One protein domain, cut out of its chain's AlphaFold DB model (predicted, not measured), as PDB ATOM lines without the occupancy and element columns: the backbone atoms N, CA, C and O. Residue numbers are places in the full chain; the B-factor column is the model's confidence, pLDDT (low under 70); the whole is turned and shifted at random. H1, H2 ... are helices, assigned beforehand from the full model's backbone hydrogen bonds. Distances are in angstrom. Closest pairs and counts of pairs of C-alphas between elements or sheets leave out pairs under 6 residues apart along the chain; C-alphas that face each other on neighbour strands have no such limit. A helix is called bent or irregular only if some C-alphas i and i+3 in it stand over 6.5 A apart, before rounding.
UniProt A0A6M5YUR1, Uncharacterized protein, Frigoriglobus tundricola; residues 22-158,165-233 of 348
ATOM      1  N   ARG A  22      29.243 -13.966  44.864       93.94
ATOM      2  CA  ARG A  22      28.459 -12.737  45.072       93.94
ATOM      3  C   ARG A  22      27.331 -12.591  44.057       93.94
ATOM      4  O   ARG A  22      26.222 -12.216  44.431       93.94
ATOM      5  N   PHE A  23      27.595 -12.893  42.787       95.56
ATOM      6  CA  PHE A  23      26.587 -12.847  41.732       95.56
ATOM      7  C   PHE A  23      25.456 -13.835  42.011       95.56
ATOM      8  O   PHE A  23      24.286 -13.461  41.961       95.56
ATOM      9  N   ARG A  24      25.799 -15.085  42.332       95.62
ATOM     10  CA  ARG A  24      24.825 -16.129  42.646       95.62
ATOM     11  C   ARG A  24      23.977 -15.759  43.857       95.62
ATOM     12  O   ARG A  24      22.763 -15.919  43.803       95.62
ATOM     13  N   ASP A  25      24.596 -15.251  44.912       93.94
ATOM     14  CA  ASP A  25      23.895 -14.945  46.156       93.94
ATOM     15  C   ASP A  25      22.998 -13.696  45.986       93.94
ATOM     16  O   ASP A  25      21.886 -13.649  46.507       93.94
ATOM     17  N   THR A  26      23.410 -12.730  45.150       95.25
ATOM     18  CA  THR A  26      22.649 -11.490  44.883       95.25
ATOM     19  C   THR A  26      21.540 -11.670  43.838       95.25
ATOM     20  O   THR A  26      20.397 -11.275  44.057       95.25
ATOM     21  N   PHE A  27      21.863 -12.240  42.674       97.75
ATOM     22  CA  PHE A  27      20.955 -12.315  41.520       97.75
ATOM     23  C   PHE A  27      20.297 -13.682  41.353       97.75
ATOM     24  O   PHE A  27      19.274 -13.787  40.675       97.75
ATOM     25  N   GLY A  28      20.843 -14.730  41.972       97.56
ATOM     26  CA  GLY A  28      20.309 -16.087  41.886       97.56
ATOM     27  C   GLY A  28      18.828 -16.185  42.260       97.56
ATOM     28  O   GLY A  28      18.055 -16.673  41.437       97.56
ATOM     29  N   PRO A  29      18.393 -15.671  43.427       98.31
ATOM     30  CA  PRO A  29      16.979 -15.661  43.810       98.31
ATOM     31  C   PRO A  29      16.075 -14.979  42.781       98.31
ATOM     32  O   PRO A  29      15.010 -15.492  42.439       98.31
ATOM     33  N   ALA A  30      16.517 -13.837  42.245       98.25
ATOM     34  CA  ALA A  30      15.757 -13.087  41.254       98.25
ATOM     35  C   ALA A  30      15.613 -13.865  39.938       98.25
ATOM     36  O   ALA A  30      14.513 -13.942  39.394       98.25
ATOM     37  N   LEU A  31      16.697 -14.480  39.454       98.12
ATOM     38  CA  LEU A  31      16.693 -15.298  38.239       98.12
ATOM     39  C   LEU A  31      15.834 -16.557  38.401       98.12
ATOM     40  O   LEU A  31      15.040 -16.872  37.516       98.12
ATOM     41  N   VAL A  32      15.950 -17.252  39.536       98.31
ATOM     42  CA  VAL A  32      15.125 -18.431  39.838       98.31
ATOM     43  C   VAL A  32      13.647 -18.048  39.916       98.31
ATOM     44  O   VAL A  32      12.818 -18.745  39.334       98.31
ATOM     45  N   GLY A  33      13.320 -16.923  40.559       98.19
ATOM     46  CA  GLY A  33      11.967 -16.370  40.585       98.19
ATOM     47  C   GLY A  33      11.445 -16.063  39.182       98.19
ATOM     48  O   GLY A  33      10.402 -16.582  38.797       98.19
ATOM     49  N   LEU A  34      12.191 -15.292  38.382       98.38
ATOM     50  CA  LEU A  34      11.818 -14.945  37.004       98.38
ATOM     51  C   LEU A  34      11.542 -16.177  36.140       98.38
ATOM     52  O   LEU A  34      10.542 -16.210  35.428       98.38
ATOM     53  N   VAL A  35      12.404 -17.195  36.204       98.19
ATOM     54  CA  VAL A  35      12.231 -18.431  35.428       98.19
ATOM     55  C   VAL A  35      11.055 -19.244  35.967       98.19
ATOM     56  O   VAL A  35      10.181 -19.631  35.196       98.19
ATOM     57  N   GLY A  36      10.989 -19.474  37.281       97.50
ATOM     58  CA  GLY A  36       9.922 -20.258  37.906       97.50
ATOM     59  C   GLY A  36       8.535 -19.656  37.679       97.50
ATOM     60  O   GLY A  36       7.609 -20.360  37.281       97.50
ATOM     61  N   GLY A  37       8.410 -18.340  37.860       97.31
ATOM     62  CA  GLY A  37       7.198 -17.580  37.576       97.31
ATOM     63  C   GLY A  37       6.909 -17.444  36.083       97.31
ATOM     64  O   GLY A  37       5.771 -17.623  35.665       97.31
ATOM     65  N   GLY A  38       7.921 -17.200  35.250       97.62
ATOM     66  CA  GLY A  38       7.777 -17.090  33.796       97.62
ATOM     67  C   GLY A  38       7.270 -18.375  33.145       97.62
ATOM     68  O   GLY A  38       6.474 -18.330  32.214       97.62
ATOM     69  N   LEU A  39       7.651 -19.537  33.674       97.38
ATOM     70  CA  LEU A  39       7.177 -20.826  33.175       97.38
ATOM     71  C   LEU A  39       5.684 -21.076  33.453       97.38
ATOM     72  O   LEU A  39       5.093 -21.912  32.771       97.38
ATOM     73  N   THR A  40       5.032 -20.320  34.350       95.88
ATOM     74  CA  THR A  40       3.571 -20.420  34.589       95.88
ATOM     75  C   THR A  40       2.728 -20.161  33.343       95.88
ATOM     76  O   THR A  40       1.590 -20.635  33.268       95.88
ATOM     77  N   VAL A  41       3.294 -19.489  32.330       95.50
ATOM     78  CA  VAL A  41       2.678 -19.344  31.005       95.50
ATOM     79  C   VAL A  41       2.231 -20.688  30.435       95.50
ATOM     80  O   VAL A  41       1.220 -20.730  29.752       95.50
ATOM     81  N   GLY A  42       2.900 -21.799  30.761       94.38
ATOM     82  CA  GLY A  42       2.503 -23.124  30.293       94.38
ATOM     83  C   GLY A  42       1.103 -23.542  30.736       94.38
ATOM     84  O   GLY A  42       0.352 -24.108  29.945       94.38
ATOM     85  N   VAL A  43       0.716 -23.212  31.972       92.88
ATOM     86  CA  VAL A  43      -0.633 -23.491  32.492       92.88
ATOM     87  C   VAL A  43      -1.643 -22.523  31.884       92.88
ATOM     88  O   VAL A  43      -2.711 -22.937  31.439       92.88
ATOM     89  N   VAL A  44      -1.297 -21.235  31.827       92.12
ATOM     90  CA  VAL A  44      -2.196 -20.198  31.303       92.12
ATOM     91  C   VAL A  44      -2.455 -20.382  29.812       92.12
ATOM     92  O   VAL A  44      -3.579 -20.194  29.351       92.12
ATOM     93  N   TYR A  45      -1.444 -20.804  29.061       91.62
ATOM     94  CA  TYR A  45      -1.531 -21.022  27.628       91.62
ATOM     95  C   TYR A  45      -2.613 -22.047  27.273       91.62
ATOM     96  O   TYR A  45      -3.351 -21.817  26.324       91.62
ATOM     97  N   VAL A  46      -2.800 -23.116  28.059       88.69
ATOM     98  CA  VAL A  46      -3.885 -24.089  27.818       88.69
ATOM     99  C   VAL A  46      -5.262 -23.422  27.887       88.69
ATOM    100  O   VAL A  46      -6.126 -23.699  27.055       88.69
ATOM    101  N   SER A  47      -5.458 -22.505  28.833       85.06
ATOM    102  CA  SER A  47      -6.715 -21.766  28.991       85.06
ATOM    103  C   SER A  47      -6.905 -20.706  27.905       85.06
ATOM    104  O   SER A  47      -8.012 -20.515  27.404       85.06
ATOM    105  N   VAL A  48      -5.830 -20.013  27.521       89.06
ATOM    106  CA  VAL A  48      -5.904 -18.889  26.578       89.06
ATOM    107  C   VAL A  48      -5.830 -19.335  25.114       89.06
ATOM    108  O   VAL A  48      -6.357 -18.645  24.244       89.06
ATOM    109  N   ALA A  49      -5.286 -20.512  24.812       89.88
ATOM    110  CA  ALA A  49      -5.226 -21.046  23.452       89.88
ATOM    111  C   ALA A  49      -6.614 -21.115  22.796       89.88
ATOM    112  O   ALA A  49      -6.765 -20.755  21.629       89.88
ATOM    113  N   GLN A  50      -7.653 -21.494  23.552       89.19
ATOM    114  CA  GLN A  50      -9.022 -21.507  23.032       89.19
ATOM    115  C   GLN A  50      -9.532 -20.096  22.705       89.19
ATOM    116  O   GLN A  50     -10.233 -19.908  21.712       89.19
ATOM    117  N   LEU A  51      -9.168 -19.099  23.515       88.88
ATOM    118  CA  LEU A  51      -9.530 -17.707  23.265       88.88
ATOM    119  C   LEU A  51      -8.817 -17.166  22.020       88.88
ATOM    120  O   LEU A  51      -9.464 -16.547  21.180       88.88
ATOM    121  N   LEU A  52      -7.518 -17.444  21.870       90.88
ATOM    122  CA  LEU A  52      -6.743 -17.053  20.689       90.88
ATOM    123  C   LEU A  52      -7.278 -17.709  19.418       90.88
ATOM    124  O   LEU A  52      -7.414 -17.038  18.401       90.88
ATOM    125  N   LYS A  53      -7.668 -18.986  19.491       92.06
ATOM    126  CA  LYS A  53      -8.331 -19.683  18.386       92.06
ATOM    127  C   LYS A  53      -9.673 -19.043  18.022       92.06
ATOM    128  O   LYS A  53      -9.980 -18.873  16.849       92.06
ATOM    129  N   ASN A  54     -10.482 -18.668  19.009       91.62
ATOM    130  CA  ASN A  54     -11.742 -17.973  18.742       91.62
ATOM    131  C   ASN A  54     -11.497 -16.600  18.102       91.62
ATOM    132  O   ASN A  54     -12.169 -16.245  17.139       91.62
ATOM    133  N   ALA A  55     -10.504 -15.856  18.590       93.00
ATOM    134  CA  ALA A  55     -10.123 -14.574  18.017       93.00
ATOM    135  C   ALA A  55      -9.597 -14.723  16.576       93.00
ATOM    136  O   ALA A  55      -9.982 -13.939  15.712       93.00
ATOM    137  N   SER A  56      -8.788 -15.747  16.287       95.25
ATOM    138  CA  SER A  56      -8.281 -16.010  14.935       95.25
ATOM    139  C   SER A  56      -9.409 -16.321  13.949       95.25
ATOM    140  O   SER A  56      -9.422 -15.782  12.842       95.25
ATOM    141  N   MET A  57     -10.408 -17.106  14.373       95.31
ATOM    142  CA  MET A  57     -11.612 -17.379  13.580       95.31
ATOM    143  C   MET A  57     -12.421 -16.106  13.302       95.31
ATOM    144  O   MET A  57     -12.943 -15.955  12.200       95.31
ATOM    145  N   THR A  58     -12.486 -15.169  14.252       94.81
ATOM    146  CA  THR A  58     -13.124 -13.865  14.023       94.81
ATOM    147  C   THR A  58     -12.385 -13.066  12.951       94.81
ATOM    148  O   THR A  58     -13.025 -12.556  12.039       94.81
ATOM    149  N   TYR A  59     -11.050 -12.990  12.999       96.19
ATOM    150  CA  TYR A  59     -10.268 -12.276  11.976       96.19
ATOM    151  C   TYR A  59     -10.354 -12.925  10.591       96.19
ATOM    152  O   TYR A  59     -10.315 -12.219   9.588       96.19
ATOM    153  N   ALA A  60     -10.539 -14.245  10.507       96.06
ATOM    154  CA  ALA A  60     -10.760 -14.921   9.229       96.06
ATOM    155  C   ALA A  60     -12.037 -14.446   8.501       96.06
ATOM    156  O   ALA A  60     -12.120 -14.584   7.282       96.06
ATOM    157  N   ALA A  61     -13.003 -13.846   9.211       97.06
ATOM    158  CA  ALA A  61     -14.174 -13.214   8.600       97.06
ATOM    159  C   ALA A  61     -13.880 -11.832   7.973       97.06
ATOM    160  O   ALA A  61     -14.711 -11.315   7.229       97.06
ATOM    161  N   PHE A  62     -12.706 -11.245   8.237       97.06
ATOM    162  CA  PHE A  62     -12.289  -9.920   7.766       97.06
ATOM    163  C   PHE A  62     -10.952 -10.005   7.004       97.06
ATOM    164  O   PHE A  62      -9.934  -9.514   7.489       97.06
ATOM    165  N   PRO A  63     -10.911 -10.608   5.800       96.50
ATOM    166  CA  PRO A  63      -9.659 -10.883   5.081       96.50
ATOM    167  C   PRO A  63      -8.890  -9.627   4.638       96.50
ATOM    168  O   PRO A  63      -7.720  -9.725   4.279       96.50
ATOM    169  N   SER A  64      -9.536  -8.456   4.640       97.31
ATOM    170  CA  SER A  64      -8.885  -7.169   4.383       97.31
ATOM    171  C   SER A  64      -8.001  -6.699   5.540       97.31
ATOM    172  O   SER A  64      -7.106  -5.887   5.321       97.31
ATOM    173  N   GLU A  65      -8.237  -7.198   6.753       96.94
ATOM    174  CA  GLU A  65      -7.511  -6.812   7.959       96.94
ATOM    175  C   GLU A  65      -6.428  -7.844   8.283       96.94
ATOM    176  O   GLU A  65      -6.680  -9.050   8.352       96.94
ATOM    177  N   GLN A  66      -5.199  -7.384   8.519       95.88
ATOM    178  CA  GLN A  66      -4.128  -8.281   8.949       95.88
ATOM    179  C   GLN A  66      -4.286  -8.594  10.443       95.88
ATOM    180  O   GLN A  66      -4.244  -7.669  11.258       95.88
ATOM    181  N   PRO A  67      -4.415  -9.875  10.848       95.19
ATOM    182  CA  PRO A  67      -4.539 -10.205  12.257       95.19
ATOM    183  C   PRO A  67      -3.255  -9.818  13.005       95.19
ATOM    184  O   PRO A  67      -2.149 -10.118  12.522       95.19
ATOM    185  N   PRO A  68      -3.369  -9.218  14.208       94.31
ATOM    186  CA  PRO A  68      -2.229  -9.001  15.081       94.31
ATOM    187  C   PRO A  68      -1.470 -10.309  15.296       94.31
ATOM    188  O   PRO A  68      -2.070 -11.380  15.393       94.31
ATOM    189  N   TRP A  69      -0.145 -10.231  15.405       93.94
ATOM    190  CA  TRP A  69       0.712 -11.416  15.514       93.94
ATOM    191  C   TRP A  69       0.296 -12.358  16.660       93.94
ATOM    192  O   TRP A  69       0.394 -13.571  16.505       93.94
ATOM    193  N   LEU A  70      -0.222 -11.807  17.764       89.50
ATOM    194  CA  LEU A  70      -0.669 -12.553  18.942       89.50
ATOM    195  C   LEU A  70      -1.963 -13.354  18.704       89.50
ATOM    196  O   LEU A  70      -2.204 -14.339  19.390       89.50
ATOM    197  N   VAL A  71      -2.789 -12.939  17.739       91.88
ATOM    198  CA  VAL A  71      -4.084 -13.563  17.405       91.88
ATOM    199  C   VAL A  71      -3.932 -14.639  16.327       91.88
ATOM    200  O   VAL A  71      -4.891 -15.314  15.962       91.88
ATOM    201  N   ARG A  72      -2.722 -14.836  15.798       91.81
ATOM    202  CA  ARG A  72      -2.463 -15.947  14.882       91.81
ATOM    203  C   ARG A  72      -2.693 -17.268  15.614       91.81
ATOM    204  O   ARG A  72      -2.480 -17.358  16.822       91.81
ATOM    205  N   ASP A  73      -3.131 -18.289  14.881       86.50
ATOM    206  CA  ASP A  73      -3.285 -19.639  15.422       86.50
ATOM    207  C   ASP A  73      -1.899 -20.214  15.745       86.50
ATOM    208  O   ASP A  73      -1.243 -20.855  14.926       86.50
ATOM    209  N   ILE A  74      -1.420 -19.900  16.947       87.31
ATOM    210  CA  ILE A  74      -0.237 -20.499  17.544       87.31
ATOM    211  C   ILE A  74      -0.746 -21.722  18.291       87.31
ATOM    212  O   ILE A  74      -0.766 -21.711  19.516       87.31
ATOM    213  N   SER A  75      -1.245 -22.743  17.598       89.00
ATOM    214  CA  SER A  75      -1.599 -24.016  18.226       89.00
ATOM    215  C   SER A  75      -0.349 -24.877  18.362       89.00
ATOM    216  O   SER A  75       0.293 -25.263  17.385       89.00
ATOM    217  N   LEU A  76       0.022 -25.186  19.604       92.12
ATOM    218  CA  LEU A  76       1.059 -26.177  19.862       92.12
ATOM    219  C   LEU A  76       0.502 -27.584  19.590       92.12
ATOM    220  O   LEU A  76      -0.640 -27.873  19.963       92.12
ATOM    221  N   PRO A  77       1.306 -28.497  19.015       94.06
ATOM    222  CA  PRO A  77       0.979 -29.916  19.005       94.06
ATOM    223  C   PRO A  77       0.567 -30.387  20.413       94.06
ATOM    224  O   PRO A  77       1.240 -30.015  21.381       94.06
ATOM    225  N   PRO A  78      -0.482 -31.223  20.571       93.75
ATOM    226  CA  PRO A  78      -1.041 -31.556  21.886       93.75
ATOM    227  C   PRO A  78      -0.012 -32.077  22.895       93.75
ATOM    228  O   PRO A  78      -0.042 -31.707  24.066       93.75
ATOM    229  N   VAL A  79       0.946 -32.886  22.431       95.81
ATOM    230  CA  VAL A  79       2.037 -33.415  23.263       95.81
ATOM    231  C   VAL A  79       2.905 -32.288  23.829       95.81
ATOM    232  O   VAL A  79       3.221 -32.293  25.017       95.81
ATOM    233  N   ILE A  80       3.247 -31.292  23.006       95.12
ATOM    234  CA  ILE A  80       4.026 -30.125  23.436       95.12
ATOM    235  C   ILE A  80       3.206 -29.289  24.420       95.12
ATOM    236  O   ILE A  80       3.739 -28.879  25.446       95.12
ATOM    237  N   GLY A  81       1.907 -29.104  24.162       93.88
ATOM    238  CA  GLY A  81       1.000 -28.410  25.077       93.88
ATOM    239  C   GLY A  81       0.948 -29.051  26.469       93.88
ATOM    240  O   GLY A  81       1.062 -28.347  27.468       93.88
ATOM    241  N   VAL A  82       0.860 -30.383  26.550       94.62
ATOM    242  CA  VAL A  82       0.872 -31.114  27.831       94.62
ATOM    243  C   VAL A  82       2.209 -30.959  28.551       94.62
ATOM    244  O   VAL A  82       2.224 -30.646  29.739       94.62
ATOM    245  N   VAL A  83       3.334 -31.142  27.854       95.94
ATOM    246  CA  VAL A  83       4.668 -30.961  28.451       95.94
ATOM    247  C   VAL A  83       4.832 -29.534  28.973       95.94
ATOM    248  O   VAL A  83       5.296 -29.334  30.093       95.94
ATOM    249  N   PHE A  84       4.401 -28.545  28.197       95.25
ATOM    250  CA  PHE A  84       4.480 -27.141  28.574       95.25
ATOM    251  C   PHE A  84       3.604 -26.821  29.789       95.25
ATOM    252  O   PHE A  84       4.067 -26.163  30.720       95.25
ATOM    253  N   ALA A  85       2.386 -27.364  29.844       95.12
ATOM    254  CA  ALA A  85       1.504 -27.248  31.001       95.12
ATOM    255  C   ALA A  85       2.100 -27.901  32.256       95.12
ATOM    256  O   ALA A  85       2.053 -27.310  33.333       95.12
ATOM    257  N   LEU A  86       2.712 -29.083  32.128       96.06
ATOM    258  CA  LEU A  86       3.392 -29.756  33.238       96.06
ATOM    259  C   LEU A  86       4.587 -28.947  33.745       96.06
ATOM    260  O   LEU A  86       4.760 -28.818  34.955       96.06
ATOM    261  N   ILE A  87       5.385 -28.364  32.847       96.56
ATOM    262  CA  ILE A  87       6.489 -27.477  33.230       96.56
ATOM    263  C   ILE A  87       5.948 -26.250  33.964       96.56
ATOM    264  O   ILE A  87       6.447 -25.922  35.039       96.56
ATOM    265  N   GLY A  88       4.906 -25.607  33.433       95.38
ATOM    266  CA  GLY A  88       4.296 -24.445  34.076       95.38
ATOM    267  C   GLY A  88       3.628 -24.758  35.409       95.38
ATOM    268  O   GLY A  88       3.562 -23.887  36.272       95.38
ATOM    269  N   LEU A  89       3.186 -26.002  35.605       94.62
ATOM    270  CA  LEU A  89       2.671 -26.479  36.879       94.62
ATOM    271  C   LEU A  89       3.803 -26.747  37.870       94.62
ATOM    272  O   LEU A  89       3.682 -26.349  39.017       94.62
ATOM    273  N   VAL A  90       4.889 -27.410  37.464       96.44
ATOM    274  CA  VAL A  90       5.964 -27.861  38.369       96.44
ATOM    275  C   VAL A  90       6.945 -26.742  38.725       96.44
ATOM    276  O   VAL A  90       7.410 -26.676  39.864       96.44
ATOM    277  N   ALA A  91       7.270 -25.859  37.781       97.06
ATOM    278  CA  ALA A  91       8.314 -24.851  37.957       97.06
ATOM    279  C   ALA A  91       8.084 -23.908  39.159       97.06
ATOM    280  O   ALA A  91       9.025 -23.731  39.938       97.06
ATOM    281  N   PRO A  92       6.867 -23.380  39.407       96.69
ATOM    282  CA  PRO A  92       6.602 -22.551  40.583       96.69
ATOM    283  C   PRO A  92       6.822 -23.292  41.904       96.69
ATOM    284  O   PRO A  92       7.291 -22.701  42.870       96.69
ATOM    285  N   PHE A  93       6.532 -24.596  41.964       96.62
ATOM    286  CA  PHE A  93       6.788 -25.385  43.174       96.62
ATOM    287  C   PHE A  93       8.276 -25.644  43.365       96.62
ATOM    288  O   PHE A  93       8.758 -25.637  44.494       96.62
ATOM    289  N   ALA A  94       9.024 -25.859  42.284       97.69
ATOM    290  CA  ALA A  94      10.453 -26.140  42.352       97.69
ATOM    291  C   ALA A  94      11.302 -24.900  42.686       97.69
ATOM    292  O   ALA A  94      12.384 -25.054  43.254       97.69
ATOM    293  N   MET A  95      10.830 -23.688  42.367       97.75
ATOM    294  CA  MET A  95      11.647 -22.472  42.463       97.75
ATOM    295  C   MET A  95      12.140 -22.184  43.887       97.75
ATOM    296  O   MET A  95      13.300 -21.837  44.062       97.75
ATOM    297  N   GLY A  96      11.319 -22.416  44.918       97.56
ATOM    298  CA  GLY A  96      11.740 -22.208  46.308       97.56
ATOM    299  C   GLY A  96      12.890 -23.130  46.729       97.56
ATOM    300  O   GLY A  96      13.887 -22.682  47.298       97.56
ATOM    301  N   LEU A  97      12.803 -24.420  46.387       98.06
ATOM    302  CA  LEU A  97      13.876 -25.383  46.640       98.06
ATOM    303  C   LEU A  97      15.133 -25.044  45.836       98.06
ATOM    304  O   LEU A  97      16.238 -25.156  46.363       98.06
ATOM    305  N   ALA A  98      14.965 -24.628  44.579       98.12
ATOM    306  CA  ALA A  98      16.066 -24.216  43.721       98.12
ATOM    307  C   ALA A  98      16.789 -22.987  44.291       98.12
ATOM    308  O   ALA A  98      18.013 -23.017  44.391       98.12
ATOM    309  N   THR A  99      16.061 -21.965  44.753       98.19
ATOM    310  CA  THR A  99      16.643 -20.799  45.435       98.19
ATOM    311  C   THR A  99      17.403 -21.225  46.686       98.19
ATOM    312  O   THR A  99      18.570 -20.871  46.847       98.19
ATOM    313  N   ALA A 100      16.786 -22.029  47.554       97.62
ATOM    314  CA  ALA A 100      17.431 -22.491  48.780       97.62
ATOM    315  C   ALA A 100      18.713 -23.298  48.501       97.62
ATOM    316  O   ALA A 100      19.719 -23.140  49.195       97.62
ATOM    317  N   TRP A 101      18.700 -24.138  47.463       97.38
ATOM    318  CA  TRP A 101      19.867 -24.906  47.026       97.38
ATOM    319  C   TRP A 101      20.969 -24.032  46.421       97.38
ATOM    320  O   TRP A 101      22.151 -24.338  46.604       97.38
ATOM    321  N   LEU A 102      20.577 -22.986  45.690       97.06
ATOM    322  CA  LEU A 102      21.473 -22.086  44.982       97.06
ATOM    323  C   LEU A 102      22.232 -21.184  45.956       97.06
ATOM    324  O   LEU A 102      23.456 -21.126  45.884       97.06
ATOM    325  N   VAL A 103      21.517 -20.523  46.870       96.19
ATOM    326  CA  VAL A 103      22.111 -19.545  47.793       96.19
ATOM    327  C   VAL A 103      22.740 -20.222  49.014       96.19
ATOM    328  O   VAL A 103      23.810 -19.824  49.460       96.19
ATOM    329  N   ARG A 104      22.131 -21.305  49.525       94.06
ATOM    330  CA  ARG A 104      22.586 -22.034  50.729       94.06
ATOM    331  C   ARG A 104      22.848 -21.120  51.927       94.06
ATOM    332  O   ARG A 104      23.889 -21.227  52.582       94.06
ATOM    333  N   GLU A 105      21.892 -20.244  52.208       92.81
ATOM    334  CA  GLU A 105      22.026 -19.285  53.298       92.81
ATOM    335  C   GLU A 105      22.252 -19.967  54.644       92.81
ATOM    336  O   GLU A 105      21.643 -20.990  54.981       92.81
ATOM    337  N   ARG A 106      23.172 -19.392  55.420       92.38
ATOM    338  CA  ARG A 106      23.511 -19.905  56.752       92.38
ATOM    339  C   ARG A 106      22.593 -19.333  57.819       92.38
ATOM    340  O   ARG A 106      22.330 -20.006  58.818       92.38
ATOM    341  N   ASP A 107      22.109 -18.115  57.618       94.94
ATOM    342  CA  ASP A 107      21.270 -17.399  58.563       94.94
ATOM    343  C   ASP A 107      19.798 -17.368  58.121       94.94
ATOM    344  O   ASP A 107      19.418 -17.774  57.023       94.94
ATOM    345  N   ARG A 108      18.922 -16.950  59.037       95.62
ATOM    346  CA  ARG A 108      17.479 -16.866  58.757       95.62
ATOM    347  C   ARG A 108      17.126 -15.621  57.948       95.62
ATOM    348  O   ARG A 108      16.147 -15.643  57.211       95.62
ATOM    349  N   TRP A 109      17.898 -14.544  58.091       96.94
ATOM    350  CA  TRP A 109      17.642 -13.290  57.387       96.94
ATOM    351  C   TRP A 109      17.984 -13.392  55.902       96.94
ATOM    352  O   TRP A 109      17.187 -12.925  55.087       96.94
ATOM    353  N   GLY A 110      19.074 -14.078  55.543       95.81
ATOM    354  CA  GLY A 110      19.391 -14.413  54.158       95.81
ATOM    355  C   GLY A 110      18.275 -15.218  53.493       95.81
ATOM    356  O   GLY A 110      17.838 -14.875  52.398       95.81
ATOM    357  N   GLU A 111      17.716 -16.224  54.175       96.75
ATOM    358  CA  GLU A 111      16.588 -17.004  53.635       96.75
ATOM    359  C   GLU A 111      15.318 -16.175  53.430       96.75
ATOM    360  O   GLU A 111      14.633 -16.347  52.422       96.75
ATOM    361  N   ILE A 112      14.994 -15.283  54.373       97.56
ATOM    362  CA  ILE A 112      13.847 -14.371  54.247       97.56
ATOM    363  C   ILE A 112      14.055 -13.445  53.048       97.56
ATOM    364  O   ILE A 112      13.145 -13.298  52.235       97.56
ATOM    365  N   SER A 113      15.251 -12.866  52.911       97.38
ATOM    366  CA  SER A 113      15.608 -11.995  51.791       97.38
ATOM    367  C   SER A 113      15.512 -12.737  50.453       97.38
ATOM    368  O   SER A 113      14.746 -12.339  49.576       97.38
ATOM    369  N   ALA A 114      16.183 -13.887  50.326       97.81
ATOM    370  CA  ALA A 114      16.159 -14.710  49.121       97.81
ATOM    371  C   ALA A 114      14.738 -15.182  48.771       97.81
ATOM    372  O   ALA A 114      14.351 -15.189  47.598       97.81
ATOM    373  N   GLY A 115      13.936 -15.541  49.775       97.94
ATOM    374  CA  GLY A 115      12.539 -15.914  49.595       97.94
ATOM    375  C   GLY A 115      11.686 -14.754  49.092       97.94
ATOM    376  O   GLY A 115      10.904 -14.945  48.162       97.94
ATOM    377  N   LEU A 116      11.839 -13.556  49.669       98.25
ATOM    378  CA  LEU A 116      11.108 -12.359  49.242       98.25
ATOM    379  C   LEU A 116      11.472 -11.994  47.804       98.25
ATOM    380  O   LEU A 116      10.580 -11.788  46.987       98.25
ATOM    381  N   THR A 117      12.764 -11.986  47.466       98.25
ATOM    382  CA  THR A 117      13.229 -11.723  46.100       98.25
ATOM    383  C   THR A 117      12.684 -12.756  45.115       98.25
ATOM    384  O   THR A 117      12.144 -12.378  44.076       98.25
ATOM    385  N   THR A 118      12.761 -14.051  45.442       98.50
ATOM    386  CA  THR A 118      12.239 -15.129  44.582       98.50
ATOM    387  C   THR A 118      10.732 -14.995  44.383       98.50
ATOM    388  O   THR A 118      10.253 -15.062  43.253       98.50
ATOM    389  N   GLY A 119       9.982 -14.773  45.466       98.06
ATOM    390  CA  GLY A 119       8.531 -14.613  45.430       98.06
ATOM    391  C   GLY A 119       8.100 -13.391  44.619       98.06
ATOM    392  O   GLY A 119       7.268 -13.515  43.723       98.06
ATOM    393  N   LEU A 120       8.699 -12.223  44.865       98.44
ATOM    394  CA  LEU A 120       8.377 -10.994  44.135       98.44
ATOM    395  C   LEU A 120       8.690 -11.127  42.642       98.44
ATOM    396  O   LEU A 120       7.807 -10.898  41.816       98.44
ATOM    397  N   MET A 121       9.898 -11.572  42.288       98.44
ATOM    398  CA  MET A 121      10.287 -11.733  40.883       98.44
ATOM    399  C   MET A 121       9.458 -12.808  40.174       98.44
ATOM    400  O   MET A 121       9.062 -12.615  39.025       98.44
ATOM    401  N   GLY A 122       9.130 -13.903  40.865       98.38
ATOM    402  CA  GLY A 122       8.236 -14.933  40.342       98.38
ATOM    403  C   GLY A 122       6.813 -14.434  40.126       98.38
ATOM    404  O   GLY A 122       6.237 -14.680  39.068       98.38
ATOM    405  N   SER A 123       6.261 -13.675  41.073       98.06
ATOM    406  CA  SER A 123       4.928 -13.081  40.932       98.06
ATOM    407  C   SER A 123       4.860 -12.072  39.785       98.06
ATOM    408  O   SER A 123       3.905 -12.100  39.014       98.06
ATOM    409  N   LEU A 124       5.892 -11.237  39.616       98.25
ATOM    410  CA  LEU A 124       5.969 -10.269  38.527       98.25
ATOM    411  C   LEU A 124       6.042 -10.978  37.173       98.25
ATOM    412  O   LEU A 124       5.292 -10.634  36.263       98.25
ATOM    413  N   ALA A 125       6.900 -11.996  37.049       98.19
ATOM    414  CA  ALA A 125       6.992 -12.786  35.828       98.19
ATOM    415  C   ALA A 125       5.650 -13.455  35.502       98.19
ATOM    416  O   ALA A 125       5.133 -13.262  34.405       98.19
ATOM    417  N   ALA A 126       5.048 -14.161  36.465       97.44
ATOM    418  CA  ALA A 126       3.764 -14.838  36.284       97.44
ATOM    419  C   ALA A 126       2.622 -13.877  35.919       97.44
ATOM    420  O   ALA A 126       1.774 -14.213  35.089       97.44
ATOM    421  N   TYR A 127       2.619 -12.671  36.497       97.56
ATOM    422  CA  TYR A 127       1.694 -11.606  36.131       97.56
ATOM    423  C   TYR A 127       1.853 -11.217  34.656       97.56
ATOM    424  O   TYR A 127       0.874 -11.264  33.911       97.56
ATOM    425  N   VAL A 128       3.079 -10.890  34.229       97.19
ATOM    426  CA  VAL A 128       3.371 -10.429  32.860       97.19
ATOM    427  C   VAL A 128       3.045 -11.494  31.815       97.19
ATOM    428  O   VAL A 128       2.458 -11.176  30.783       97.19
ATOM    429  N   VAL A 129       3.424 -12.750  32.057       95.62
ATOM    430  CA  VAL A 129       3.358 -13.794  31.021       95.62
ATOM    431  C   VAL A 129       2.038 -14.560  30.982       95.62
ATOM    432  O   VAL A 129       1.803 -15.308  30.037       95.62
ATOM    433  N   GLY A 130       1.189 -14.433  32.004       94.25
ATOM    434  CA  GLY A 130       0.046 -15.327  32.139       94.25
ATOM    435  C   GLY A 130      -1.098 -14.775  32.974       94.25
ATOM    436  O   GLY A 130      -2.123 -14.373  32.424       94.25
ATOM    437  N   ILE A 131      -0.950 -14.795  34.301       94.56
ATOM    438  CA  ILE A 131      -2.051 -14.533  35.243       94.56
ATOM    439  C   ILE A 131      -2.646 -13.143  35.006       94.56
ATOM    440  O   ILE A 131      -3.863 -13.010  34.886       94.56
ATOM    441  N   GLY A 132      -1.802 -12.114  34.886       95.25
ATOM    442  CA  GLY A 132      -2.247 -10.734  34.697       95.25
ATOM    443  C   GLY A 132      -3.037 -10.549  33.409       95.25
ATOM    444  O   GLY A 132      -4.106  -9.942  33.419       95.25
ATOM    445  N   TRP A 133      -2.558 -11.136  32.314       92.31
ATOM    446  CA  TRP A 133      -3.243 -11.070  31.028       92.31
ATOM    447  C   TRP A 133      -4.601 -11.779  31.054       92.31
ATOM    448  O   TRP A 133      -5.608 -11.190  30.658       92.31
ATOM    449  N   ALA A 134      -4.656 -13.004  31.585       92.56
ATOM    450  CA  ALA A 134      -5.894 -13.773  31.682       92.56
ATOM    451  C   ALA A 134      -6.950 -13.065  32.548       92.56
ATOM    452  O   ALA A 134      -8.111 -12.972  32.153       92.56
ATOM    453  N   VAL A 135      -6.544 -12.523  33.700       94.00
ATOM    454  CA  VAL A 135      -7.438 -11.793  34.612       94.00
ATOM    455  C   VAL A 135      -7.909 -10.482  33.989       94.00
ATOM    456  O   VAL A 135      -9.097 -10.179  34.039       94.00
ATOM    457  N   THR A 136      -7.015  -9.730  33.344       95.38
ATOM    458  CA  THR A 136      -7.379  -8.471  32.674       95.38
ATOM    459  C   THR A 136      -8.398  -8.712  31.566       95.38
ATOM    460  O   THR A 136      -9.411  -8.020  31.507       95.38
ATOM    461  N   LEU A 137      -8.189  -9.734  30.733       93.31
ATOM    462  CA  LEU A 137      -9.157 -10.116  29.706       93.31
ATOM    463  C   LEU A 137     -10.484 -10.574  30.309       93.31
ATOM    464  O   LEU A 137     -11.538 -10.183  29.817       93.31
ATOM    465  N   ALA A 138     -10.450 -11.370  31.378       92.31
ATOM    466  CA  ALA A 138     -11.665 -11.815  32.046       92.31
ATOM    467  C   ALA A 138     -12.479 -10.625  32.573       92.31
ATOM    468  O   ALA A 138     -13.677 -10.552  32.321       92.31
ATOM    469  N   MET A 139     -11.832  -9.663  33.234       95.12
ATOM    470  CA  MET A 139     -12.512  -8.510  33.828       95.12
ATOM    471  C   MET A 139     -12.952  -7.465  32.800       95.12
ATOM    472  O   MET A 139     -13.988  -6.837  32.991       95.12
ATOM    473  N   ALA A 140     -12.199  -7.276  31.715       95.94
ATOM    474  CA  ALA A 140     -12.536  -6.296  30.685       95.94
ATOM    475  C   ALA A 140     -13.536  -6.838  29.655       95.94
ATOM    476  O   ALA A 140     -14.435  -6.121  29.235       95.94
ATOM    477  N   VAL A 141     -13.388  -8.094  29.223       94.62
ATOM    478  CA  VAL A 141     -14.141  -8.626  28.078       94.62
ATOM    479  C   VAL A 141     -15.405  -9.350  28.516       94.62
ATOM    480  O   VAL A 141     -16.455  -9.126  27.920       94.62
ATOM    481  N   VAL A 142     -15.337 -10.214  29.538       93.94
ATOM    482  CA  VAL A 142     -16.462 -11.101  29.888       93.94
ATOM    483  C   VAL A 142     -17.732 -10.321  30.246       93.94
ATOM    484  O   VAL A 142     -18.778 -10.664  29.689       93.94
ATOM    485  N   PRO A 143     -17.686  -9.257  31.076       94.12
ATOM    486  CA  PRO A 143     -18.874  -8.451  31.355       94.12
ATOM    487  C   PRO A 143     -19.459  -7.789  30.100       94.12
ATOM    488  O   PRO A 143     -20.676  -7.677  29.971       94.12
ATOM    489  N   SER A 144     -18.613  -7.409  29.135       96.19
ATOM    490  CA  SER A 144     -19.037  -6.741  27.901       96.19
ATOM    491  C   SER A 144     -19.619  -7.680  26.843       96.19
ATOM    492  O   SER A 144     -20.230  -7.186  25.899       96.19
ATOM    493  N   ILE A 145     -19.481  -9.009  26.955       95.38
ATOM    494  CA  ILE A 145     -19.988  -9.948  25.931       95.38
ATOM    495  C   ILE A 145     -21.503  -9.799  25.742       95.38
ATOM    496  O   ILE A 145     -21.980  -9.746  24.606       95.38
ATOM    497  N   ALA A 146     -22.263  -9.709  26.836       95.75
ATOM    498  CA  ALA A 146     -23.717  -9.559  26.768       95.75
ATOM    499  C   ALA A 146     -24.127  -8.232  26.107       95.75
ATOM    500  O   ALA A 146     -25.126  -8.178  25.389       95.75
ATOM    501  N   ASP A 147     -23.345  -7.178  26.323       97.12
ATOM    502  CA  ASP A 147     -23.623  -5.838  25.811       97.12
ATOM    503  C   ASP A 147     -23.205  -5.708  24.340       97.12
ATOM    504  O   ASP A 147     -23.966  -5.187  23.531       97.12
ATOM    505  N   LEU A 148     -22.067  -6.284  23.950       96.69
ATOM    506  CA  LEU A 148     -21.643  -6.386  22.550       96.69
ATOM    507  C   LEU A 148     -22.606  -7.243  21.722       96.69
ATOM    508  O   LEU A 148     -22.918  -6.895  20.583       96.69
ATOM    509  N   THR A 149     -23.110  -8.340  22.295       96.56
ATOM    510  CA  THR A 149     -24.118  -9.185  21.636       96.56
ATOM    511  C   THR A 149     -25.406  -8.400  21.422       96.56
ATOM    512  O   THR A 149     -25.923  -8.370  20.308       96.56
ATOM    513  N   LEU A 150     -25.876  -7.687  22.451       96.50
ATOM    514  CA  LEU A 150     -27.055  -6.831  22.344       96.50
ATOM    515  C   LEU A 150     -26.868  -5.713  21.305       96.50
ATOM    516  O   LEU A 150     -27.782  -5.443  20.527       96.50
ATOM    517  N   LEU A 151     -25.686  -5.089  21.256       96.50
ATOM    518  CA  LEU A 151     -25.359  -4.088  20.243       96.50
ATOM    519  C   LEU A 151     -25.441  -4.698  18.836       96.50
ATOM    520  O   LEU A 151     -26.102  -4.133  17.969       96.50
ATOM    521  N   GLY A 152     -24.854  -5.880  18.621       95.44
ATOM    522  CA  GLY A 152     -24.929  -6.595  17.343       95.44
ATOM    523  C   GLY A 152     -26.342  -7.058  16.967       95.44
ATOM    524  O   GLY A 152     -26.689  -7.115  15.791       95.44
ATOM    525  N   GLU A 153     -27.194  -7.367  17.941       94.38
ATOM    526  CA  GLU A 153     -28.606  -7.677  17.699       94.38
ATOM    527  C   GLU A 153     -29.437  -6.435  17.365       94.38
ATOM    528  O   GLU A 153     -30.413  -6.548  16.622       94.38
ATOM    529  N   SER A 154     -29.053  -5.269  17.892       94.12
ATOM    530  CA  SER A 154     -29.720  -3.984  17.652       94.12
ATOM    531  C   SER A 154     -29.440  -3.389  16.272       94.12
ATOM    532  O   SER A 154     -30.102  -2.440  15.879       94.12
ATOM    533  N   THR A 155     -28.490  -3.938  15.508       92.88
ATOM    534  CA  THR A 155     -28.249  -3.527  14.112       92.88
ATOM    535  C   THR A 155     -29.083  -4.324  13.111       92.88
ATOM    536  O   THR A 155     -29.120  -3.986  11.927       92.88
ATOM    537  N   ARG A 156     -29.762  -5.389  13.554       92.81
ATOM    538  CA  ARG A 156     -30.610  -6.209  12.685       92.81
ATOM    539  C   ARG A 156     -31.931  -5.500  12.406       92.81
ATOM    540  O   ARG A 156     -32.481  -4.836  13.282       92.81
ATOM    541  N   ALA A 157     -32.457  -5.694  11.195       87.44
ATOM    542  CA  ALA A 157     -33.779  -5.196  10.837       87.44
ATOM    543  C   ALA A 157     -34.828  -5.723  11.841       87.44
ATOM    544  O   ALA A 157     -34.815  -6.917  12.167       87.44
ATOM    545  N   PRO A 158     -35.706  -4.855  12.363       87.12
ATOM    546  CA  PRO A 158     -36.711  -5.252  13.330       87.12
ATOM    547  C   PRO A 158     -37.776  -6.126  12.662       87.12
ATOM    548  O   PRO A 158     -38.073  -5.979  11.478       87.12
ATOM    549  N   PRO A 165     -34.404  -0.336  15.122       90.31
ATOM    550  CA  PRO A 165     -33.431  -1.365  15.513       90.31
ATOM    551  C   PRO A 165     -32.848  -1.156  16.932       90.31
ATOM    552  O   PRO A 165     -32.625  -2.110  17.684       90.31
ATOM    553  N   SER A 166     -32.694   0.109  17.348       93.31
ATOM    554  CA  SER A 166     -32.173   0.510  18.660       93.31
ATOM    555  C   SER A 166     -33.170   0.384  19.822       93.31
ATOM    556  O   SER A 166     -32.763   0.524  20.978       93.31
ATOM    557  N   ASP A 167     -34.449   0.070  19.583       93.88
ATOM    558  CA  ASP A 167     -35.445  -0.075  20.658       93.88
ATOM    559  C   ASP A 167     -35.120  -1.244  21.600       93.88
ATOM    560  O   ASP A 167     -35.406  -1.177  22.795       93.88
ATOM    561  N   ARG A 168     -34.423  -2.281  21.110       94.31
ATOM    562  CA  ARG A 168     -33.919  -3.382  21.952       94.31
ATOM    563  C   ARG A 168     -32.940  -2.901  23.026       94.31
ATOM    564  O   ARG A 168     -32.965  -3.411  24.146       94.31
ATOM    565  N   LEU A 169     -32.115  -1.894  22.715       96.44
ATOM    566  CA  LEU A 169     -31.214  -1.282  23.696       96.44
ATOM    567  C   LEU A 169     -32.021  -0.595  24.802       96.44
ATOM    568  O   LEU A 169     -31.745  -0.800  25.980       96.44
ATOM    569  N   ALA A 170     -33.060   0.151  24.424       96.81
ATOM    570  CA  ALA A 170     -33.926   0.879  25.348       96.81
ATOM    571  C   ALA A 170     -34.834  -0.033  26.198       96.81
ATOM    572  O   ALA A 170     -35.291   0.364  27.271       96.81
ATOM    573  N   GLN A 171     -35.094  -1.263  25.747       96.25
ATOM    574  CA  GLN A 171     -35.789  -2.276  26.544       96.25
ATOM    575  C   GLN A 171     -34.916  -2.800  27.691       96.25
ATOM    576  O   GLN A 171     -35.407  -2.908  28.813       96.25
ATOM    577  N   LYS A 172     -33.631  -3.095  27.434       97.00
ATOM    578  CA  LYS A 172     -32.695  -3.565  28.474       97.00
ATOM    579  C   LYS A 172     -32.183  -2.423  29.361       97.00
ATOM    580  O   LYS A 172     -32.007  -2.631  30.558       97.00
ATOM    581  N   TYR A 173     -31.969  -1.237  28.789       97.69
ATOM    582  CA  TYR A 173     -31.514  -0.029  29.485       97.69
ATOM    583  C   TYR A 173     -32.565   1.078  29.344       97.69
ATOM    584  O   TYR A 173     -32.525   1.838  28.373       97.69
ATOM    585  N   PRO A 174     -33.512   1.184  30.294       97.81
ATOM    586  CA  PRO A 174     -34.596   2.163  30.233       97.81
ATOM    587  C   PRO A 174     -34.129   3.613  30.061       97.81
ATOM    588  O   PRO A 174     -34.812   4.372  29.382       97.81
ATOM    589  N   ASP A 175     -32.950   3.967  30.575       98.06
ATOM    590  CA  ASP A 175     -32.361   5.314  30.475       98.06
ATOM    591  C   ASP A 175     -32.089   5.758  29.023       98.06
ATOM    592  O   ASP A 175     -31.949   6.945  28.732       98.06
ATOM    593  N   LEU A 176     -32.023   4.813  28.077       97.56
ATOM    594  CA  LEU A 176     -31.869   5.119  26.654       97.56
ATOM    595  C   LEU A 176     -33.186   5.545  25.988       97.56
ATOM    596  O   LEU A 176     -33.150   6.063  24.873       97.56
ATOM    597  N   LYS A 177     -34.344   5.350  26.636       97.50
ATOM    598  CA  LYS A 177     -35.649   5.765  26.085       97.50
ATOM    599  C   LYS A 177     -35.732   7.276  25.897       97.50
ATOM    600  O   LYS A 177     -36.303   7.720  24.905       97.50
ATOM    601  N   ASP A 178     -35.084   8.024  26.786       97.69
ATOM    602  CA  ASP A 178     -35.038   9.488  26.761       97.69
ATOM    603  C   ASP A 178     -34.088  10.040  25.683       97.69
ATOM    604  O   ASP A 178     -34.010  11.251  25.477       97.69
ATOM    605  N   LYS A 179     -33.340   9.168  24.991       97.88
ATOM    606  CA  LYS A 179     -32.442   9.543  23.893       97.88
ATOM    607  C   LYS A 179     -33.103   9.318  22.525       97.88
ATOM    608  O   LYS A 179     -33.811   8.313  22.364       97.88
ATOM    609  N   PRO A 180     -32.845  10.190  21.527       97.50
ATOM    610  CA  PRO A 180     -33.233   9.962  20.133       97.50
ATOM    611  C   PRO A 180     -32.753   8.600  19.617       97.50
ATOM    612  O   PRO A 180     -31.679   8.129  19.994       97.50
ATOM    613  N   ALA A 181     -33.556   7.939  18.777       95.44
ATOM    614  CA  ALA A 181     -33.320   6.550  18.373       95.44
ATOM    615  C   ALA A 181     -31.971   6.328  17.659       95.44
ATOM    616  O   ALA A 181     -31.380   5.255  17.796       95.44
ATOM    617  N   ASP A 182     -31.490   7.336  16.936       95.38
ATOM    618  CA  ASP A 182     -30.210   7.394  16.229       95.38
ATOM    619  C   ASP A 182     -29.005   7.619  17.163       95.38
ATOM    620  O   ASP A 182     -27.915   7.117  16.890       95.38
ATOM    621  N   GLU A 183     -29.194   8.272  18.313       97.00
ATOM    622  CA  GLU A 183     -28.126   8.521  19.295       97.00
ATOM    623  C   GLU A 183     -27.906   7.358  20.277       97.00
ATOM    624  O   GLU A 183     -26.812   7.192  20.829       97.00
ATOM    625  N   ARG A 184     -28.927   6.519  20.506       96.88
ATOM    626  CA  ARG A 184     -28.896   5.437  21.515       96.88
ATOM    627  C   ARG A 184     -27.710   4.490  21.354       96.88
ATOM    628  O   ARG A 184     -27.092   4.113  22.350       96.88
ATOM    629  N   GLY A 185     -27.384   4.113  20.116       96.19
ATOM    630  CA  GLY A 185     -26.266   3.214  19.820       96.19
ATOM    631  C   GLY A 185     -24.914   3.806  20.221       96.19
ATOM    632  O   GLY A 185     -24.093   3.105  20.806       96.19
ATOM    633  N   LEU A 186     -24.706   5.106  19.982       96.69
ATOM    634  CA  LEU A 186     -23.463   5.803  20.325       96.69
ATOM    635  C   LEU A 186     -23.293   5.939  21.847       96.69
ATOM    636  O   LEU A 186     -22.213   5.675  22.384       96.69
ATOM    637  N   VAL A 187     -24.368   6.306  22.551       97.62
ATOM    638  CA  VAL A 187     -24.369   6.388  24.022       97.62
ATOM    639  C   VAL A 187     -24.082   5.015  24.631       97.62
ATOM    640  O   VAL A 187     -23.235   4.890  25.517       97.62
ATOM    641  N   PHE A 188     -24.724   3.964  24.116       97.56
ATOM    642  CA  PHE A 188     -24.495   2.597  24.580       97.56
ATOM    643  C   PHE A 188     -23.077   2.093  24.273       97.56
ATOM    644  O   PHE A 188     -22.439   1.484  25.129       97.56
ATOM    645  N   PHE A 189     -22.538   2.398  23.092       97.62
ATOM    646  CA  PHE A 189     -21.154   2.076  22.741       97.62
ATOM    647  C   PHE A 189     -20.149   2.741  23.694       97.62
ATOM    648  O   PHE A 189     -19.196   2.102  24.140       97.62
ATOM    649  N   SER A 190     -20.406   3.993  24.080       97.50
ATOM    650  CA  SER A 190     -19.577   4.726  25.044       97.50
ATOM    651  C   SER A 190     -19.578   4.052  26.419       97.50
ATOM    652  O   SER A 190     -18.517   3.906  27.022       97.50
ATOM    653  N   LYS A 191     -20.735   3.549  26.876       96.88
ATOM    654  CA  LYS A 191     -20.829   2.720  28.090       96.88
ATOM    655  C   LYS A 191     -19.950   1.468  27.989       96.88
ATOM    656  O   LYS A 191     -19.201   1.199  28.920       96.88
ATOM    657  N   ILE A 192     -20.006   0.724  26.878       97.81
ATOM    658  CA  ILE A 192     -19.186  -0.490  26.693       97.81
ATOM    659  C   ILE A 192     -17.694  -0.164  26.830       97.81
ATOM    660  O   ILE A 192     -16.977  -0.879  27.527       97.81
ATOM    661  N   ILE A 193     -17.230   0.930  26.213       97.62
ATOM    662  CA  ILE A 193     -15.839   1.387  26.348       97.62
ATOM    663  C   ILE A 193     -15.517   1.713  27.811       97.62
ATOM    664  O   ILE A 193     -14.485   1.276  28.322       97.62
ATOM    665  N   SER A 194     -16.384   2.460  28.500       97.81
ATOM    666  CA  SER A 194     -16.189   2.793  29.916       97.81
ATOM    667  C   SER A 194     -16.095   1.546  30.801       97.81
ATOM    668  O   SER A 194     -15.195   1.468  31.638       97.81
ATOM    669  N   ASP A 195     -16.951   0.548  30.574       97.50
ATOM    670  CA  ASP A 195     -16.930  -0.724  31.303       97.50
ATOM    671  C   ASP A 195     -15.631  -1.501  31.042       97.50
ATOM    672  O   ASP A 195     -15.029  -2.031  31.976       97.50
ATOM    673  N   GLN A 196     -15.140  -1.522  29.798       97.56
ATOM    674  CA  GLN A 196     -13.866  -2.161  29.450       97.56
ATOM    675  C   GLN A 196     -12.664  -1.460  30.092       97.56
ATOM    676  O   GLN A 196     -11.739  -2.136  30.549       97.56
ATOM    677  N   ILE A 197     -12.666  -0.125  30.162       97.44
ATOM    678  CA  ILE A 197     -11.612   0.655  30.833       97.44
ATOM    679  C   ILE A 197     -11.606   0.343  32.334       97.44
ATOM    680  O   ILE A 197     -10.556   0.004  32.886       97.44
ATOM    681  N   ALA A 198     -12.771   0.406  32.986       97.62
ATOM    682  CA  ALA A 198     -12.909   0.079  34.403       97.62
ATOM    683  C   ALA A 198     -12.514  -1.379  34.694       97.62
ATOM    684  O   ALA A 198     -11.725  -1.639  35.606       97.62
ATOM    685  N   GLY A 199     -12.997  -2.320  33.880       96.44
ATOM    686  CA  GLY A 199     -12.665  -3.740  33.974       96.44
ATOM    687  C   GLY A 199     -11.172  -4.010  33.788       96.44
ATOM    688  O   GLY A 199     -10.596  -4.795  34.536       96.44
ATOM    689  N   SER A 200     -10.511  -3.306  32.864       96.88
ATOM    690  CA  SER A 200      -9.062  -3.420  32.652       96.88
ATOM    691  C   SER A 200      -8.268  -2.917  33.859       96.88
ATOM    692  O   SER A 200      -7.355  -3.598  34.323       96.88
ATOM    693  N   ALA A 201      -8.634  -1.754  34.409       96.75
ATOM    694  CA  ALA A 201      -7.981  -1.201  35.593       96.75
ATOM    695  C   ALA A 201      -8.131  -2.129  36.810       96.75
ATOM    696  O   ALA A 201      -7.155  -2.403  37.509       96.75
ATOM    697  N   TYR A 202      -9.333  -2.666  37.035       96.12
ATOM    698  CA  TYR A 202      -9.575  -3.640  38.099       96.12
ATOM    699  C   TYR A 202      -8.820  -4.954  37.860       96.12
ATOM    700  O   TYR A 202      -8.233  -5.518  38.784       96.12
ATOM    701  N   GLY A 203      -8.776  -5.411  36.606       96.12
ATOM    702  CA  GLY A 203      -8.055  -6.606  36.188       96.12
ATOM    703  C   GLY A 203      -6.556  -6.551  36.486       96.12
ATOM    704  O   GLY A 203      -5.995  -7.554  36.922       96.12
ATOM    705  N   ILE A 204      -5.923  -5.381  36.349       97.31
ATOM    706  CA  ILE A 204      -4.516  -5.168  36.732       97.31
ATOM    707  C   ILE A 204      -4.325  -5.399  38.233       97.31
ATOM    708  O   ILE A 204      -3.489  -6.213  38.630       97.31
ATOM    709  N   TRP A 205      -5.115  -4.724  39.076       97.44
ATOM    710  CA  TRP A 205      -5.012  -4.851  40.534       97.44
ATOM    711  C   TRP A 205      -5.264  -6.282  41.001       97.44
ATOM    712  O   TRP A 205      -4.473  -6.837  41.770       97.44
ATOM    713  N   LEU A 206      -6.332  -6.902  40.493       95.75
ATOM    714  CA  LEU A 206      -6.668  -8.281  40.815       95.75
ATOM    715  C   LEU A 206      -5.588  -9.247  40.309       95.75
ATOM    716  O   LEU A 206      -5.199 -10.158  41.033       95.75
ATOM    717  N   GLY A 207      -5.060  -9.035  39.104       96.44
ATOM    718  CA  GLY A 207      -4.009  -9.859  38.513       96.44
ATOM    719  C   GLY A 207      -2.705  -9.813  39.307       96.44
ATOM    720  O   GLY A 207      -2.105 -10.863  39.557       96.44
ATOM    721  N   VAL A 208      -2.274  -8.626  39.749       97.94
ATOM    722  CA  VAL A 208      -1.102  -8.463  40.627       97.94
ATOM    723  C   VAL A 208      -1.344  -9.165  41.962       97.94
ATOM    724  O   VAL A 208      -0.512  -9.967  42.391       97.94
ATOM    725  N   GLY A 209      -2.503  -8.926  42.587       96.50
ATOM    726  CA  GLY A 209      -2.880  -9.556  43.852       96.50
ATOM    727  C   GLY A 209      -2.896 -11.084  43.766       96.50
ATOM    728  O   GLY A 209      -2.291 -11.755  44.600       96.50
ATOM    729  N   LEU A 210      -3.504 -11.640  42.717       95.25
ATOM    730  CA  LEU A 210      -3.548 -13.079  42.459       95.25
ATOM    731  C   LEU A 210      -2.158 -13.670  42.215       95.25
ATOM    732  O   LEU A 210      -1.848 -14.739  42.741       95.25
ATOM    733  N   SER A 211      -1.303 -12.985  41.456       96.69
ATOM    734  CA  SER A 211       0.060 -13.454  41.170       96.69
ATOM    735  C   SER A 211       0.931 -13.467  42.429       96.69
ATOM    736  O   SER A 211       1.685 -14.417  42.654       96.69
ATOM    737  N   LEU A 212       0.796 -12.452  43.289       96.88
ATOM    738  CA  LEU A 212       1.454 -12.404  44.597       96.88
ATOM    739  C   LEU A 212       0.931 -13.501  45.528       96.88
ATOM    740  O   LEU A 212       1.728 -14.238  46.106       96.88
ATOM    741  N   ALA A 213      -0.391 -13.644  45.642       94.38
ATOM    742  CA  ALA A 213      -1.030 -14.604  46.541       94.38
ATOM    743  C   ALA A 213      -0.753 -16.067  46.161       94.38
ATOM    744  O   ALA A 213      -0.742 -16.933  47.032       94.38
ATOM    745  N   THR A 214      -0.524 -16.346  44.877       94.88
ATOM    746  CA  THR A 214      -0.229 -17.696  44.381       94.88
ATOM    747  C   THR A 214       1.276 -17.923  44.256       94.88
ATOM    748  O   THR A 214       1.891 -18.548  45.119       94.88
ATOM    749  N   VAL A 215       1.894 -17.394  43.201       96.94
ATOM    750  CA  VAL A 215       3.305 -17.622  42.860       96.94
ATOM    751  C   VAL A 215       4.233 -16.942  43.863       96.94
ATOM    752  O   VAL A 215       5.227 -17.539  44.270       96.94
ATOM    753  N   GLY A 216       3.900 -15.729  44.312       96.75
ATOM    754  CA  GLY A 216       4.716 -14.995  45.281       96.75
ATOM    755  C   GLY A 216       4.831 -15.709  46.627       96.75
ATOM    756  O   GLY A 216       5.939 -15.985  47.091       96.75
ATOM    757  N   VAL A 217       3.691 -16.080  47.216       96.00
ATOM    758  CA  VAL A 217       3.628 -16.853  48.467       96.00
ATOM    759  C   VAL A 217       4.313 -18.208  48.311       96.00
ATOM    760  O   VAL A 217       5.095 -18.592  49.180       96.00
ATOM    761  N   LEU A 218       4.087 -18.918  47.201       96.00
ATOM    762  CA  LEU A 218       4.736 -20.204  46.941       96.00
ATOM    763  C   LEU A 218       6.265 -20.069  46.850       96.00
ATOM    764  O   LEU A 218       6.984 -20.874  47.438       96.00
ATOM    765  N   GLY A 219       6.775 -19.035  46.176       97.50
ATOM    766  CA  GLY A 219       8.213 -18.764  46.082       97.50
ATOM    767  C   GLY A 219       8.832 -18.417  47.428       97.50
ATOM    768  O   GLY A 219       9.867 -18.976  47.795       97.50
ATOM    769  N   PHE A 220       8.167 -17.552  48.194       97.81
ATOM    770  CA  PHE A 220       8.609 -17.150  49.525       97.81
ATOM    771  C   PHE A 220       8.607 -18.329  50.506       97.81
ATOM    772  O   PHE A 220       9.661 -18.721  51.014       97.81
ATOM    773  N   CYS A 221       7.445 -18.951  50.728       96.94
ATOM    774  CA  CYS A 221       7.300 -20.058  51.670       96.94
ATOM    775  C   CYS A 221       8.093 -21.293  51.230       96.94
ATOM    776  O   CYS A 221       8.684 -21.968  52.073       96.94
ATOM    777  N   GLY A 222       8.156 -21.569  49.925       97.56
ATOM    778  CA  GLY A 222       8.997 -22.622  49.366       97.56
ATOM    779  C   GLY A 222      10.471 -22.381  49.678       97.56
ATOM    780  O   GLY A 222      11.141 -23.279  50.177       97.56
ATOM    781  N   THR A 223      10.982 -21.163  49.492       98.25
ATOM    782  CA  THR A 223      12.390 -20.858  49.805       98.25
ATOM    783  C   THR A 223      12.702 -21.076  51.286       98.25
ATOM    784  O   THR A 223      13.688 -21.739  51.612       98.25
ATOM    785  N   LEU A 224      11.826 -20.617  52.187       97.62
ATOM    786  CA  LEU A 224      11.976 -20.848  53.629       97.62
ATOM    787  C   LEU A 224      11.937 -22.341  53.987       97.62
ATOM    788  O   LEU A 224      12.768 -22.823  54.760       97.62
ATOM    789  N   ALA A 225      10.992 -23.092  53.412       97.06
ATOM    790  CA  ALA A 225      10.865 -24.530  53.633       97.06
ATOM    791  C   ALA A 225      12.097 -25.293  53.120       97.06
ATOM    792  O   ALA A 225      12.623 -26.163  53.818       97.06
ATOM    793  N   GLY A 226      12.584 -24.941  51.928       97.44
ATOM    794  CA  GLY A 226      13.796 -25.494  51.334       97.44
ATOM    795  C   GLY A 226      15.024 -25.222  52.197       97.44
ATOM    796  O   GLY A 226      15.738 -26.159  52.548       97.44
ATOM    797  N   GLY A 227      15.236 -23.969  52.608       97.06
ATOM    798  CA  GLY A 227      16.374 -23.576  53.443       97.06
ATOM    799  C   GLY A 227      16.373 -24.274  54.807       97.06
ATOM    800  O   GLY A 227      17.361 -24.888  55.224       97.06
ATOM    801  N   TRP A 228      15.209 -24.332  55.460       96.75
ATOM    802  CA  TRP A 228      15.027 -25.103  56.690       96.75
ATOM    803  C   TRP A 228      15.315 -26.604  56.525       96.75
ATOM    804  O   TRP A 228      15.953 -27.191  57.405       96.75
ATOM    805  N   LEU A 229      14.909 -27.227  55.412       96.62
ATOM    806  CA  LEU A 229      15.222 -28.632  55.128       96.62
ATOM    807  C   LEU A 229      16.713 -28.854  54.848       96.62
ATOM    808  O   LEU A 229      17.274 -29.822  55.362       96.62
ATOM    809  N   PHE A 230      17.374 -27.963  54.104       96.56
ATOM    810  CA  PHE A 230      18.814 -28.065  53.839       96.56
ATOM    811  C   PHE A 230      19.648 -27.964  55.119       96.56
ATOM    812  O   PHE A 230      20.560 -28.767  55.315       96.56
ATOM    813  N   ARG A 231      19.308 -27.047  56.037       95.19
ATOM    814  CA  ARG A 231      20.023 -26.906  57.321       95.19
ATOM    815  C   ARG A 231      19.880 -28.107  58.244       95.19
ATOM    816  O   ARG A 231      20.768 -28.369  59.048       95.19
ATOM    817  N   ARG A 232      18.772 -28.847  58.148       92.50
ATOM    818  CA  ARG A 232      18.581 -30.083  58.922       92.50
ATOM    819  C   ARG A 232      19.555 -31.192  58.516       92.50
ATOM    820  O   ARG A 232      19.683 -32.155  59.271       92.50
ATOM    821  N   GLY A 233      20.225 -31.054  57.369       88.00
ATOM    822  CA  GLY A 233      21.115 -32.062  56.817       88.00
ATOM    823  C   GLY A 233      20.366 -33.317  56.357       88.00
ATOM    824  O   GLY A 233      19.180 -33.513  56.629       88.00
TER     825      GLY A 233
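This is residues 22 to 158 and 165 to 233 of the 348 residues of an uncharacterized protein of Frigoriglobus tundricola (UniProt A0A6M5YUR1). Two long helices, H4 and H6, run opposite ways side by side; H1 and H3b pack on them near one end, H5 at the other, while H2 and H3a spread sideways as a V. The printed part has 206 residues with six named helices, H1 to H6, all helix, loose; radius of gyration of the C-alphas 23.2 A, spans 77 by 38 by 24 A.

H1, residues 22 to 38, begins at C-alpha (28.459, -12.737, 45.072); H2 is 41 to 60. By hydrogen bonds H3, 78 to 103, and H4, 108 to 154, are single helices, but bent: C-alphas 89 and 92 are 6.7 A apart, 129 and 132 7.4 A. Their arms are H3a to 89, H3b from 92, H4a to 129, H4b from 132. H5 is 167 to 172; H6, 184 to 231, 68.7 A long, ends at C-alpha (20.023, -26.906, 57.321).

H1, H3b and H4a form an up-and-down bundle, each running against the one before. H4b touches H6, closest C-alphas Thr 136 and Gly 203, 4.0 A. Every O i to N i+4 pair is within hydrogen-bond range in H3a, H4a and H5; H1 has 11 of 13, H2 12 of 16, H3b 6 of 8, H4b 15 of 19, H6 43 of 44.

Residues 159 to 164 are cut out, C-alphas 158 and 165 being 5.5 A apart. The links H2 to H3 and H5 to H6 are long. No printed residue is under 70 in pLDDT.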